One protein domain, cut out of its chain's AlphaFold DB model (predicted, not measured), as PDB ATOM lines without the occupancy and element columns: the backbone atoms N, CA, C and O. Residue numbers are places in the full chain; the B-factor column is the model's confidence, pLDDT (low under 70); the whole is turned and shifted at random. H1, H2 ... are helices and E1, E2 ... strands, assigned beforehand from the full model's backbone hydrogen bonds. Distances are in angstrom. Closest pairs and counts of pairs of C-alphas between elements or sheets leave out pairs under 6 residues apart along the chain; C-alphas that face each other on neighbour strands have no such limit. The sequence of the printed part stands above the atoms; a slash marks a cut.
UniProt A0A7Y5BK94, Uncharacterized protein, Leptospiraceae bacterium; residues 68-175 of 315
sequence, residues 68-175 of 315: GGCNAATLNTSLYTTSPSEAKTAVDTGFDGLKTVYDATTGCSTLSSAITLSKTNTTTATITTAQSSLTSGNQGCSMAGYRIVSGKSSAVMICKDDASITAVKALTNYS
ATOM      1  N   GLY A  68     425.529 348.428 391.928       33.22
ATOM      2  CA  GLY A  68     426.438 349.582 391.800       33.22
ATOM      3  C   GLY A  68     425.771 350.951 391.567       33.22
ATOM      4  O   GLY A  68     426.437 351.982 391.617       33.22
ATOM      5  N   GLY A  69     424.458 351.015 391.361       29.95
ATOM      6  CA  GLY A  69     423.748 352.245 391.002       29.95
ATOM      7  C   GLY A  69     423.455 353.184 392.175       29.95
ATOM      8  O   GLY A  69     423.310 354.383 391.959       29.95
ATOM      9  N   CYS A  70     423.507 352.683 393.412       35.72
ATOM     10  CA  CYS A  70     423.626 353.496 394.628       35.72
ATOM     11  C   CYS A  70     424.735 354.547 394.558       35.72
ATOM     12  O   CYS A  70     424.689 355.564 395.241       35.72
ATOM     13  N   ASN A  71     425.743 354.259 393.736       42.16
ATOM     14  CA  ASN A  71     426.997 354.965 393.726       42.16
ATOM     15  C   ASN A  71     427.534 355.209 392.307       42.16
ATOM     16  O   ASN A  71     428.658 355.661 392.159       42.16
ATOM     17  N   ALA A  72     426.759 354.984 391.240       37.78
ATOM     18  CA  ALA A  72     427.229 355.271 389.878       37.78
ATOM     19  C   ALA A  72     427.429 356.782 389.640       37.78
ATOM     20  O   ALA A  72     428.352 357.173 388.930       37.78
ATOM     21  N   ALA A  73     426.601 357.617 390.278       38.31
ATOM     22  CA  ALA A  73     426.704 359.077 390.235       38.31
ATOM     23  C   ALA A  73     427.572 359.673 391.371       38.31
ATOM     24  O   ALA A  73     428.093 360.776 391.220       38.31
ATOM     25  N   THR A  74     427.745 358.961 392.495       39.81
ATOM     26  CA  THR A  74     428.453 359.431 393.711       39.81
ATOM     27  C   THR A  74     429.811 358.779 393.970       39.81
ATOM     28  O   THR A  74     430.616 359.376 394.686       39.81
ATOM     29  N   LEU A  75     430.153 357.651 393.327       44.22
ATOM     30  CA  LEU A  75     431.548 357.271 393.063       44.22
ATOM     31  C   LEU A  75     432.063 358.253 392.028       44.22
ATOM     32  O   LEU A  75     432.136 357.974 390.831       44.22
ATOM     33  N   ASN A  76     432.335 359.445 392.535       46.84
ATOM     34  CA  ASN A  76     432.859 360.564 391.806       46.84
ATOM     35  C   ASN A  76     433.995 360.031 390.928       46.84
ATOM     36  O   ASN A  76     434.950 359.448 391.438       46.84
ATOM     37  N   THR A  77     433.863 360.163 389.611       47.72
ATOM     38  CA  THR A  77     434.840 359.672 388.624       47.72
ATOM     39  C   THR A  77     436.243 360.204 388.891       47.72
ATOM     40  O   THR A  77     437.221 359.592 388.503       47.72
ATOM     41  N   SER A  78     436.360 361.290 389.648       53.44
ATOM     42  CA  SER A  78     437.645 361.812 390.095       53.44
ATOM     43  C   SER A  78     438.335 360.973 391.200       53.44
ATOM     44  O   SER A  78     439.488 361.248 391.520       53.44
ATOM     45  N   LEU A  79     437.657 360.005 391.834       66.38
ATOM     46  CA  LEU A  79     438.227 359.110 392.860       66.38
ATOM     47  C   LEU A  79     438.961 357.912 392.263       66.38
ATOM     48  O   LEU A  79     439.849 357.375 392.912       66.38
ATOM     49  N   TYR A  80     438.589 357.498 391.054       78.38
ATOM     50  CA  TYR A  80     439.184 356.376 390.336       78.38
ATOM     51  C   TYR A  80     439.609 356.875 388.969       78.38
ATOM     52  O   TYR A  80     438.759 357.150 388.129       78.38
ATOM     53  N   THR A  81     440.909 356.987 388.746       85.88
ATOM     54  CA  THR A  81     441.446 357.471 387.475       85.88
ATOM     55  C   THR A  81     442.415 356.457 386.888       85.88
ATOM     56  O   THR A  81     443.074 355.706 387.607       85.88
ATOM     57  N   THR A  82     442.499 356.427 385.563       92.06
ATOM     58  CA  THR A  82     443.562 355.752 384.810       92.06
ATOM     59  C   THR A  82     444.678 356.725 384.421       92.06
ATOM     60  O   THR A  82     445.647 356.318 383.785       92.06
ATOM     61  N   SER A  83     444.576 357.998 384.813       94.31
ATOM     62  CA  SER A  83     445.526 359.059 384.496       94.31
ATOM     63  C   SER A  83     446.450 359.363 385.686       94.31
ATOM     64  O   SER A  83     446.014 359.940 386.689       94.31
ATOM     65  N   PRO A  84     447.754 359.030 385.598       92.62
ATOM     66  CA  PRO A  84     448.729 359.372 386.634       92.62
ATOM     67  C   PRO A  84     448.842 360.871 386.925       92.62
ATOM     68  O   PRO A  84     449.119 361.249 388.063       92.62
ATOM     69  N   SER A  85     448.636 361.736 385.926       94.56
ATOM     70  CA  SER A  85     448.699 363.190 386.113       94.56
ATOM     71  C   SER A  85     447.506 363.711 386.913       94.56
ATOM     72  O   SER A  85     447.700 364.491 387.841       94.56
ATOM     73  N   GLU A  86     446.294 363.229 386.628       91.31
ATOM     74  CA  GLU A  86     445.102 363.563 387.418       91.31
ATOM     75  C   GLU A  86     445.236 363.069 388.859       91.31
ATOM     76  O   GLU A  86     444.949 363.812 389.801       91.31
ATOM     77  N   ALA A  87     445.734 361.840 389.039       88.38
ATOM     78  CA  ALA A  87     446.003 361.290 390.361       88.38
ATOM     79  C   ALA A  87     447.009 362.158 391.129       88.38
ATOM     80  O   ALA A  87     446.759 362.504 392.282       88.38
ATOM     81  N   LYS A  88     448.112 362.570 390.488       92.00
ATOM     82  CA  LYS A  88     449.116 363.457 391.092       92.00
ATOM     83  C   LYS A  88     448.509 364.787 391.529       92.00
ATOM     84  O   LYS A  88     448.703 365.182 392.675       92.00
ATOM     85  N   THR A  89     447.760 365.457 390.654       92.25
ATOM     86  CA  THR A  89     447.106 366.728 390.991       92.25
ATOM     87  C   THR A  89     446.151 366.563 392.169       92.25
ATOM     88  O   THR A  89     446.177 367.372 393.092       92.25
ATOM     89  N   ALA A  90     445.346 365.500 392.189       85.75
ATOM     90  CA  ALA A  90     444.436 365.235 393.297       85.75
ATOM     91  C   ALA A  90     445.192 364.976 394.612       85.75
ATOM     92  O   ALA A  90     444.841 365.550 395.641       85.75
ATOM     93  N   VAL A  91     446.255 364.169 394.578       88.06
ATOM     94  CA  VAL A  91     447.078 363.865 395.758       88.06
ATOM     95  C   VAL A  91     447.804 365.105 396.288       88.06
ATOM     96  O   VAL A  91     447.879 365.301 397.502       88.06
ATOM     97  N   ASP A  92     448.267 365.994 395.406       90.38
ATOM     98  CA  ASP A  92     448.874 367.266 395.808       90.38
ATOM     99  C   ASP A  92     447.931 368.117 396.651       90.38
ATOM    100  O   ASP A  92     448.365 368.663 397.661       90.38
ATOM    101  N   THR A  93     446.643 368.185 396.288       88.56
ATOM    102  CA  THR A  93     445.657 368.933 397.088       88.56
ATOM    103  C   THR A  93     445.520 368.373 398.501       88.56
ATOM    104  O   THR A  93     445.356 369.134 399.455       88.56
ATOM    105  N   GLY A  94     445.622 367.049 398.658       86.38
ATOM    106  CA  GLY A  94     445.613 366.406 399.968       86.38
ATOM    107  C   GLY A  94     446.858 366.751 400.777       86.38
ATOM    108  O   GLY A  94     446.741 367.132 401.940       86.38
ATOM    109  N   PHE A  95     448.041 366.678 400.160       91.12
ATOM    110  CA  PHE A  95     449.287 367.073 400.817       91.12
ATOM    111  C   PHE A  95     449.290 368.546 401.224       91.12
ATOM    112  O   PHE A  95     449.693 368.855 402.342       91.12
ATOM    113  N   ASP A  96     448.808 369.441 400.364       93.06
ATOM    114  CA  ASP A  96     448.732 370.869 400.669       93.06
ATOM    115  C   ASP A  96     447.772 371.144 401.824       93.06
ATOM    116  O   ASP A  96     448.145 371.841 402.766       93.06
ATOM    117  N   GLY A  97     446.591 370.519 401.824       89.75
ATOM    118  CA  GLY A  97     445.643 370.645 402.930       89.75
ATOM    119  C   GLY A  97     446.218 370.156 404.263       89.75
ATOM    120  O   GLY A  97     446.109 370.849 405.274       89.75
ATOM    121  N   LEU A  98     446.885 368.996 404.274       90.75
ATOM    122  CA  LEU A  98     447.542 368.472 405.477       90.75
ATOM    123  C   LEU A  98     448.678 369.380 405.947       90.75
ATOM    124  O   LEU A  98     448.793 369.667 407.138       90.75
ATOM    125  N   LYS A  99     449.501 369.858 405.011       93.81
ATOM    126  CA  LYS A  99     450.597 370.774 405.308       93.81
ATOM    127  C   LYS A  99     450.087 372.067 405.936       93.81
ATOM    128  O   LYS A  99     450.664 372.499 406.926       93.81
ATOM    129  N   THR A 100     448.996 372.641 405.424       94.88
ATOM    130  CA  THR A 100     448.374 373.834 406.012       94.88
ATOM    131  C   THR A 100     448.015 373.621 407.482       94.88
ATOM    132  O   THR A 100     448.331 374.474 408.308       94.88
ATOM    133  N   VAL A 101     447.420 372.476 407.835       94.06
ATOM    134  CA  VAL A 101     447.083 372.169 409.238       94.06
ATOM    135  C   VAL A 101     448.343 372.023 410.090       94.06
ATOM    136  O   VAL A 101     448.421 372.594 411.178       94.06
ATOM    137  N   TYR A 102     449.349 371.293 409.604       95.75
ATOM    138  CA  TYR A 102     450.584 371.072 410.358       95.75
ATOM    139  C   TYR A 102     451.429 372.336 410.528       95.75
ATOM    140  O   TYR A 102     452.034 372.509 411.582       95.75
ATOM    141  N   ASP A 103     451.460 373.231 409.542       96.31
ATOM    142  CA  ASP A 103     452.155 374.520 409.655       96.31
ATOM    143  C   ASP A 103     451.459 375.459 410.645       96.31
ATOM    144  O   ASP A 103     452.124 376.205 411.361       96.31
ATOM    145  N   ALA A 104     450.126 375.405 410.710       95.62
ATOM    146  CA  ALA A 104     449.333 376.210 411.635       95.62
ATOM    147  C   ALA A 104     449.352 375.680 413.082       95.62
ATOM    148  O   ALA A 104     448.936 376.391 413.997       95.62
ATOM    149  N   THR A 105     449.822 374.448 413.305       95.56
ATOM    150  CA  THR A 105     449.736 373.775 414.607       95.56
ATOM    151  C   THR A 105     451.111 373.614 415.257       95.56
ATOM    152  O   THR A 105     451.992 372.901 414.768       95.56
ATOM    153  N   THR A 106     451.296 374.230 416.426       93.12
ATOM    154  CA  THR A 106     452.529 374.103 417.215       93.12
ATOM    155  C   THR A 106     452.823 372.639 417.559       93.12
ATOM    156  O   THR A 106     451.949 371.909 418.017       93.12
ATOM    157  N   GLY A 107     454.072 372.204 417.365       89.00
ATOM    158  CA  GLY A 107     454.493 370.820 417.627       89.00
ATOM    159  C   GLY A 107     454.308 369.854 416.449       89.00
ATOM    160  O   GLY A 107     454.665 368.684 416.569       89.00
ATOM    161  N   CYS A 108     453.823 370.329 415.296       94.62
ATOM    162  CA  CYS A 108     453.623 369.519 414.088       94.62
ATOM    163  C   CYS A 108     454.711 369.692 413.007       94.62
ATOM    164  O   CYS A 108     454.571 369.171 411.899       94.62
ATOM    165  N   SER A 109     455.825 370.372 413.306       93.62
ATOM    166  CA  SER A 109     456.873 370.698 412.319       93.62
ATOM    167  C   SER A 109     457.499 369.468 411.649       93.62
ATOM    168  O   SER A 109     457.748 369.479 410.443       93.62
ATOM    169  N   THR A 110     457.702 368.374 412.390       91.44
ATOM    170  CA  THR A 110     458.202 367.107 411.829       91.44
ATOM    171  C   THR A 110     457.246 366.531 410.784       91.44
ATOM    172  O   THR A 110     457.700 366.067 409.739       91.44
ATOM    173  N   LEU A 111     455.931 366.596 411.026       91.31
ATOM    174  CA  LEU A 111     454.926 366.115 410.075       91.31
ATOM    175  C   LEU A 111     454.776 367.041 408.873       91.31
ATOM    176  O   LEU A 111     454.649 366.546 407.757       91.31
ATOM    177  N   SER A 112     454.876 368.357 409.063       93.69
ATOM    178  CA  SER A 112     454.917 369.301 407.941       93.69
ATOM    179  C   SER A 112     456.085 369.004 406.987       93.69
ATOM    180  O   SER A 112     455.897 368.897 405.768       93.69
ATOM    181  N   SER A 113     457.284 368.778 407.533       93.19
ATOM    182  CA  SER A 113     458.461 368.389 406.744       93.19
ATOM    183  C   SER A 113     458.272 367.032 406.060       93.19
ATOM    184  O   SER A 113     458.591 366.890 404.880       93.19
ATOM    185  N   ALA A 114     457.708 366.046 406.768       90.12
ATOM    186  CA  ALA A 114     457.434 364.723 406.210       90.12
ATOM    187  C   ALA A 114     456.439 364.785 405.042       90.12
ATOM    188  O   ALA A 114     456.713 364.218 403.990       90.12
ATOM    189  N   ILE A 115     455.337 365.531 405.178       90.44
ATOM    190  CA  ILE A 115     454.356 365.733 404.101       90.44
ATOM    191  C   ILE A 115     454.980 366.438 402.897       90.44
ATOM    192  O   ILE A 115     454.741 366.033 401.762       90.44
ATOM    193  N   THR A 116     455.821 367.448 403.127       92.12
ATOM    194  CA  THR A 116     456.535 368.145 402.046       92.12
ATOM    195  C   THR A 116     457.433 367.180 401.265       92.12
ATOM    196  O   THR A 116     457.447 367.186 400.029       92.12
ATOM    197  N   LEU A 117     458.146 366.300 401.973       91.25
ATOM    198  CA  LEU A 117     458.976 365.269 401.359       91.25
ATOM    199  C   LEU A 117     458.128 364.225 400.614       91.25
ATOM    200  O   LEU A 117     458.437 363.891 399.473       91.25
ATOM    201  N   SER A 118     457.035 363.745 401.214       89.44
ATOM    202  CA  SER A 118     456.107 362.803 400.578       89.44
ATOM    203  C   SER A 118     455.496 363.373 399.299       89.44
ATOM    204  O   SER A 118     455.454 362.668 398.292       89.44
ATOM    205  N   LYS A 119     455.104 364.653 399.296       91.19
ATOM    206  CA  LYS A 119     454.628 365.360 398.100       91.19
ATOM    207  C   LYS A 119     455.695 365.417 397.009       91.19
ATOM    208  O   LYS A 119     455.395 365.169 395.849       91.19
ATOM    209  N   THR A 120     456.939 365.710 397.386       91.31
ATOM    210  CA  THR A 120     458.073 365.786 396.450       91.31
ATOM    211  C   THR A 120     458.389 364.423 395.828       91.31
ATOM    212  O   THR A 120     458.655 364.333 394.631       91.31
ATOM    213  N   ASN A 121     458.324 363.355 396.627       90.31
ATOM    214  CA  ASN A 121     458.619 361.991 396.181       90.31
ATOM    215  C   ASN A 121     457.473 361.354 395.391       90.31
ATOM    216  O   ASN A 121     457.706 360.478 394.560       90.31
ATOM    217  N   THR A 122     456.234 361.778 395.639       88.88
ATOM    218  CA  THR A 122     455.080 361.350 394.853       88.88
ATOM    219  C   THR A 122     455.136 362.098 393.534       88.88
ATOM    220  O   THR A 122     454.806 363.265 393.481       88.88
ATOM    221  N   THR A 123     455.575 361.473 392.452       93.00
ATOM    222  CA  THR A 123     455.621 362.084 391.117       93.00
ATOM    223  C   THR A 123     454.673 361.361 390.168       93.00
ATOM    224  O   THR A 123     454.254 360.231 390.422       93.00
ATOM    225  N   THR A 124     454.368 361.975 389.023       93.38
ATOM    226  CA  THR A 124     453.650 361.279 387.946       93.38
ATOM    227  C   THR A 124     454.377 359.990 387.558       93.38
ATOM    228  O   THR A 124     453.737 358.960 387.416       93.38
ATOM    229  N   ALA A 125     455.714 360.008 387.486       92.00
ATOM    230  CA  ALA A 125     456.508 358.827 387.155       92.00
ATOM    231  C   ALA A 125     456.366 357.704 388.196       92.00
ATOM    232  O   ALA A 125     456.182 356.548 387.821       92.00
ATOM    233  N   THR A 126     456.392 358.018 389.496       90.44
ATOM    234  CA  THR A 126     456.197 356.996 390.539       90.44
ATOM    235  C   THR A 126     454.781 356.425 390.515       90.44
ATOM    236  O   THR A 126     454.615 355.222 390.699       90.44
ATOM    237  N   ILE A 127     453.767 357.256 390.236       88.62
ATOM    238  CA  ILE A 127     452.378 356.799 390.083       88.62
ATOM    239  C   ILE A 127     452.236 355.913 388.839       88.62
ATOM    240  O   ILE A 127     451.624 354.854 388.929       88.62
ATOM    241  N   THR A 128     452.847 356.277 387.708       91.12
ATOM    242  CA  THR A 128     452.861 355.456 386.485       91.12
ATOM    243  C   THR A 128     453.516 354.098 386.725       91.12
ATOM    244  O   THR A 128     452.989 353.072 386.293       91.12
ATOM    245  N   THR A 129     454.647 354.062 387.436       88.00
ATOM    246  CA  THR A 129     455.315 352.806 387.802       88.00
ATOM    247  C   THR A 129     454.406 351.939 388.671       88.00
ATOM    248  O   THR A 129     454.235 350.756 388.380       88.00
ATOM    249  N   ALA A 130     453.763 352.524 389.689       85.00
ATOM    250  CA  ALA A 130     452.813 351.806 390.536       85.00
ATOM    251  C   ALA A 130     451.620 351.272 389.725       85.00
ATOM    252  O   ALA A 130     451.309 350.087 389.800       85.00
ATOM    253  N   GLN A 131     451.011 352.105 388.877       88.19
ATOM    254  CA  GLN A 131     449.912 351.727 387.984       88.19
ATOM    255  C   GLN A 131     450.291 350.577 387.043       88.19
ATOM    256  O   GLN A 131     449.496 349.666 386.822       88.19
ATOM    257  N   SER A 132     451.506 350.601 386.495       87.00
ATOM    258  CA  SER A 132     451.991 349.579 385.562       87.00
ATOM    259  C   SER A 132     452.202 348.223 386.234       87.00
ATOM    260  O   SER A 132     452.147 347.201 385.556       87.00
ATOM    261  N   SER A 133     452.409 348.204 387.556       84.88
ATOM    262  CA  SER A 133     452.515 346.970 388.344       84.88
ATOM    263  C   SER A 133     451.162 346.343 388.707       84.88
ATOM    264  O   SER A 133     451.123 345.226 389.223       84.88
ATOM    265  N   LEU A 134     450.050 347.038 388.439       84.06
ATOM    266  CA  LEU A 134     448.708 346.536 388.720       84.06
ATOM    267  C   LEU A 134     448.283 345.474 387.697       84.06
ATOM    268  O   LEU A 134     448.633 345.527 386.518       84.06
ATOM    269  N   THR A 135     447.471 344.525 388.154       81.44
ATOM    270  CA  THR A 135     446.832 343.517 387.291       81.44
ATOM    271  C   THR A 135     445.464 344.013 386.843       81.44
ATOM    272  O   THR A 135     444.820 344.729 387.593       81.44
ATOM    273  N   SER A 136     444.986 343.668 385.649       79.25
ATOM    274  CA  SER A 136     443.629 344.069 385.246       79.25
ATOM    275  C   SER A 136     442.547 343.366 386.086       79.25
ATOM    276  O   SER A 136     442.753 342.272 386.617       79.25
ATOM    277  N   GLY A 137     441.363 343.976 386.173       66.81
ATOM    278  CA  GLY A 137     440.187 343.398 386.830       66.81
ATOM    279  C   GLY A 137     440.024 343.842 388.283       66.81
ATOM    280  O   GLY A 137     440.346 344.966 388.654       66.81
ATOM    281  N   ASN A 138     439.483 342.959 389.121       63.59
ATOM    282  CA  ASN A 138     438.998 343.280 390.469       63.59
ATOM    283  C   ASN A 138     440.096 343.764 391.446       63.59
ATOM    284  O   ASN A 138     439.784 344.329 392.488       63.59
ATOM    285  N   GLN A 139     441.373 343.544 391.121       71.50
ATOM    286  CA  GLN A 139     442.536 344.005 391.893       71.50
ATOM    287  C   GLN A 139     443.351 345.072 391.142       71.50
ATOM    288  O   GLN A 139     444.493 345.357 391.495       71.50
ATOM    289  N   GLY A 140     442.774 345.657 390.091       78.31
ATOM    290  CA  GLY A 140     443.468 346.572 389.193       78.31
ATOM    291  C   GLY A 140     443.424 348.031 389.577       78.31
ATOM    292  O   GLY A 140     443.681 348.874 388.727       78.31
ATOM    293  N   CYS A 141     443.118 348.338 390.833       79.56
ATOM    294  CA  CYS A 141     443.206 349.682 391.381       79.56
ATOM    295  C   CYS A 141     444.013 349.659 392.677       79.56
ATOM    296  O   CYS A 141     443.853 348.758 393.497       79.56
ATOM    297  N   SER A 142     444.841 350.677 392.878       78.19
ATOM    298  CA  SER A 142     445.589 350.895 394.114       78.19
ATOM    299  C   SER A 142     445.457 352.342 394.564       78.19
ATOM    300  O   SER A 142     445.142 353.227 393.769       78.19
ATOM    301  N   MET A 143     445.668 352.588 395.851       80.06
ATOM    302  CA  MET A 143     445.603 353.931 396.404       80.06
ATOM    303  C   MET A 143     446.880 354.703 396.058       80.06
ATOM    304  O   MET A 143     447.982 354.291 396.411       80.06
ATOM    305  N   ALA A 144     446.723 355.844 395.390       77.75
ATOM    306  CA  ALA A 144     447.798 356.794 395.114       77.75
ATOM    307  C   ALA A 144     447.988 357.809 396.255       77.75
ATOM    308  O   ALA A 144     449.077 358.347 396.430       77.75
ATOM    309  N   GLY A 145     446.934 358.079 397.031       75.38
ATOM    310  CA  GLY A 145     446.964 358.989 398.173       75.38
ATOM    311  C   GLY A 145     445.567 359.484 398.533       75.38
ATOM    312  O   GLY A 145     444.581 358.783 398.309       75.38
ATOM    313  N   TYR A 146     445.485 360.703 399.061       75.50
ATOM    314  CA  TYR A 146     444.226 361.349 399.431       75.50
ATOM    315  C   TYR A 146     444.109 362.704 398.757       75.50
ATOM    316  O   TYR A 146     445.107 363.369 398.504       75.50
ATOM    317  N   ARG A 147     442.877 363.137 398.537       74.56
ATOM    318  CA  ARG A 147     442.554 364.492 398.100       74.56
ATOM    319  C   ARG A 147     441.601 365.142 399.079       74.56
ATOM    320  O   ARG A 147     440.886 364.442 399.798       74.56
ATOM    321  N   ILE A 148     441.522 366.464 399.023       70.81
ATOM    322  CA  ILE A 148     440.554 367.231 399.799       70.81
ATOM    323  C   ILE A 148     439.810 368.165 398.853       70.81
ATOM    324  O   ILE A 148     440.406 369.043 398.239       70.81
ATOM    325  N   VAL A 149     438.500 367.966 398.726       65.56
ATOM    326  CA  VAL A 149     437.637 368.773 397.856       65.56
ATOM    327  C   VAL A 149     436.398 369.172 398.641       65.56
ATOM    328  O   VAL A 149     435.715 368.317 399.202       65.56
ATOM    329  N   SER A 150     436.119 370.476 398.698       65.62
ATOM    330  CA  SER A 150     434.936 371.029 399.376       65.62
ATOM    331  C   SER A 150     434.778 370.536 400.823       65.62
ATOM    332  O   SER A 150     433.685 370.168 401.245       65.62
ATOM    333  N   GLY A 151     435.886 370.478 401.570       57.91
ATOM    334  CA  GLY A 151     435.880 370.045 402.970       57.91
ATOM    335  C   GLY A 151     435.647 368.547 403.177       57.91
ATOM    336  O   GLY A 151     435.393 368.142 404.304       57.91
ATOM    337  N   LYS A 152     435.743 367.724 402.122       62.44
ATOM    338  CA  LYS A 152     435.694 366.258 402.191       62.44
ATOM    339  C   LYS A 152     437.037 365.670 401.782       62.44
ATOM    340  O   LYS A 152     437.588 366.053 400.751       62.44
ATOM    341  N   SER A 153     437.545 364.732 402.572       64.62
ATOM    342  CA  SER A 153     438.706 363.923 402.216       64.62
ATOM    343  C   SER A 153     438.236 362.702 401.426       64.62
ATOM    344  O   SER A 153     437.107 362.230 401.582       64.62
ATOM    345  N   SER A 154     439.047 362.199 400.507       67.19
ATOM    346  CA  SER A 154     438.757 360.943 399.813       67.19
ATOM    347  C   SER A 154     440.040 360.293 399.321       67.19
ATOM    348  O   SER A 154     440.985 361.003 398.973       67.19
ATOM    349  N   ALA A 155     440.071 358.961 399.254       73.25
ATOM    350  CA  ALA A 155     441.168 358.268 398.585       73.25
ATOM    351  C   ALA A 155     441.179 358.590 397.088       73.25
ATOM    352  O   ALA A 155     440.136 358.692 396.443       73.25
ATOM    353  N   VAL A 156     442.380 358.722 396.544       75.69
ATOM    354  CA  VAL A 156     442.639 358.778 395.111       75.69
ATOM    355  C   VAL A 156     443.128 357.400 394.699       75.69
ATOM    356  O   VAL A 156     444.185 356.957 395.148       75.69
ATOM    357  N   MET A 157     442.360 356.722 393.857       81.12
ATOM    358  CA  MET A 157     442.664 355.397 393.339       81.12
ATOM    359  C   MET A 157     443.201 355.524 391.913       81.12
ATOM    360  O   MET A 157     442.539 356.083 391.038       81.12
ATOM    361  N   ILE A 158     444.400 354.994 391.681       86.88
ATOM    362  CA  ILE A 158     444.972 354.824 390.346       86.88
ATOM    363  C   ILE A 158     444.669 353.404 389.870       86.88
ATOM    364  O   ILE A 158     444.934 352.433 390.582       86.88
ATOM    365  N   CYS A 159     444.092 353.277 388.681       85.81
ATOM    366  CA  CYS A 159     443.654 352.001 388.123       85.81
ATOM    367  C   CYS A 159     444.403 351.661 386.840       85.81
ATOM    368  O   CYS A 159     444.756 352.552 386.072       85.81
ATOM    369  N   LYS A 160     444.634 350.370 386.588       89.25
ATOM    370  CA  LYS A 160     445.353 349.872 385.408       89.25
ATOM    371  C   LYS A 160     444.686 350.284 384.095       89.25
ATOM    372  O   LYS A 160     445.383 350.591 383.129       89.25
ATOM    373  N   ASP A 161     443.358 350.220 384.076       89.25
ATOM    374  CA  ASP A 161     442.480 350.441 382.931       89.25
ATOM    375  C   ASP A 161     441.022 350.638 383.403       89.25
ATOM    376  O   ASP A 161     440.682 350.398 384.568       89.25
ATOM    377  N   ASP A 162     440.143 351.067 382.495       86.94
ATOM    378  CA  ASP A 162     438.719 351.294 382.790       86.94
ATOM    379  C   ASP A 162     437.970 349.997 383.129       86.94
ATOM    380  O   ASP A 162     436.981 350.006 383.872       86.94
ATOM    381  N   ALA A 163     438.458 348.857 382.631       83.81
ATOM    382  CA  ALA A 163     437.935 347.546 382.998       83.81
ATOM    383  C   ALA A 163     438.169 347.264 384.489       83.81
ATOM    384  O   ALA A 163     437.281 346.744 385.159       83.81
ATOM    385  N   SER A 164     439.312 347.679 385.035       81.25
ATOM    386  CA  SER A 164     439.634 347.579 386.459       81.25
ATOM    387  C   SER A 164     438.766 348.505 387.305       81.25
ATOM    388  O   SER A 164     438.269 348.089 388.350       81.25
ATOM    389  N   ILE A 165     438.489 349.727 386.830       77.75
ATOM    390  CA  ILE A 165     437.508 350.617 387.476       77.75
ATOM    391  C   ILE A 165     436.141 349.931 387.525       77.75
ATOM    392  O   ILE A 165     435.517 349.856 388.582       77.75
ATOM    393  N   THR A 166     435.681 349.395 386.397       74.31
ATOM    394  CA  THR A 166     434.389 348.703 386.285       74.31
ATOM    395  C   THR A 166     434.321 347.484 387.205       74.31
ATOM    396  O   THR A 166     433.339 347.286 387.915       74.31
ATOM    397  N   ALA A 167     435.392 346.698 387.248       67.56
ATOM    398  CA  ALA A 167     435.531 345.511 388.074       67.56
ATOM    399  C   ALA A 167     435.510 345.822 389.581       67.56
ATOM    400  O   ALA A 167     434.793 345.171 390.338       67.56
ATOM    401  N   VAL A 168     436.237 346.851 390.029       65.06
ATOM    402  CA  VAL A 168     436.219 347.299 391.433       65.06
ATOM    403  C   VAL A 168     434.856 347.890 391.810       65.06
ATOM    404  O   VAL A 168     434.348 347.627 392.900       65.06
ATOM    405  N   LYS A 169     434.204 348.611 390.892       63.81
ATOM    406  CA  LYS A 169     432.810 349.062 391.061       63.81
ATOM    407  C   LYS A 169     431.806 347.903 391.113       63.81
ATOM    408  O   LYS A 169     430.741 348.050 391.697       63.81
ATOM    409  N   ALA A 170     432.128 346.757 390.516       55.84
ATOM    410  CA  ALA A 170     431.304 345.550 390.579       55.84
ATOM    411  C   ALA A 170     431.580 344.701 391.835       55.84
ATOM    412  O   ALA A 170     430.705 343.958 392.273       55.84
ATOM    413  N   LEU A 171     432.771 344.821 392.437       51.59
ATOM    414  CA  LEU A 171     433.121 344.184 393.712       51.59
ATOM    415  C   LEU A 171     432.370 344.755 394.914       51.59
ATOM    416  O   LEU A 171     432.343 344.107 395.961       51.59
ATOM    417  N   THR A 172     431.766 345.936 394.783       49.38
ATOM    418  CA  THR A 172     430.861 346.514 395.783       49.38
ATOM    419  C   THR A 172     429.536 345.741 395.773       49.38
ATOM    420  O   THR A 172     428.467 346.229 395.415       49.38
ATOM    421  N   ASN A 173     429.644 344.459 396.115       33.62
ATOM    422  CA  ASN A 173     428.558 343.522 396.281       33.62
ATOM    423  C   ASN A 173     427.867 343.833 397.603       33.62
ATOM    424  O   ASN A 173     428.429 343.622 398.677       33.62
ATOM    425  N   TYR A 174     426.621 344.279 397.519       35.94
ATOM    426  CA  TYR A 174     425.702 344.129 398.634       35.94
ATOM    427  C   TYR A 174     425.352 342.658 398.751       35.94
ATOM    428  O   TYR A 174     424.733 342.080 397.857       35.94
ATOM    429  N   SER A 175     425.757 342.045 399.856       31.36
ATOM    430  CA  SER A 175     425.112 340.817 400.296       31.36
ATOM    431  C   SER A 175     423.639 341.130 400.542       31.36
ATOM    432  O   SER A 175     423.310 342.069 401.269       31.36
TER     433      SER A 175
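Overview. This is residues 68 to 175 of the 315 residues of an uncharacterized protein of Leptospiraceae bacterium (UniProt A0A7Y5BK94). A two-stranded hairpin, E1 and E2, forms the middle, and the first part of the long helix H1 packs along it. H1 and H2 fold back on each other as a helical hairpin that reaches to one end; H4 lies towards the other end, and the short helix H3 lies near the start of H1. The printed part has 108 residues, with four named helices and two named strands that follow along the chain as H1, H2, H3, E1, E2, H4; the sheet, in the order E1 - E2, is antiparallel, and the class is mixed, helices and strands. It is only just compact, close to loose, with a radius of gyration of the C-alphas of 15.3 A, and spans 45 by 30 by 21 A.

Along the chain. E1 is residues 141 to 149, 20.9 A long, and bends by 67 degrees at residue 144; E2 is residues 152 to 159, 21.6 A. H1, residues 84 to 104, measures 30.1 A from C-alpha 84 at (448.729, 359.372, 386.634). H2 is residues 109 to 121, 18.4 A; H3 is residues 124 to 132. H4, residues 162 to 171, ends with C-alpha 171 at (433.121, 344.184, 393.712).

Arrangement. E1 and E2 form an antiparallel hairpin at 152 degrees, with N 144 and O 156 2.8 A apart, within hydrogen-bond range. The closest C-alphas of H1 and E1 are those of Gly 94 and Arg 147, 4.1 A apart. H1 and H2, a helical hairpin, touch at a shallow tilt of 12 degrees, opposite ways; their closest C-alphas, Tyr 102 and Ser 112, are 5.3 A apart. With residues 84 to 88 alone, H1 touches H3 at a steep tilt of 56 degrees; the closest C-alphas, Pro 84 and Thr 124, are 5.4 A apart. H4 is apart from H1, H2 and H3; its closest C-alpha pair with E2 is Ile 165 and Cys 159, 6.3 A. In H1, H2, H3 and H4 every O i to N i+4 pair is within hydrogen-bond range.

Size, cuts and confidence. The farthest C-alphas, Thr 106 and Ser 175, are 46.3 A apart. The printed part has no cut and no long link. Model confidence is under 70 at residues 68 to 79, 137 to 138, 149 to 154 and 167 to 175.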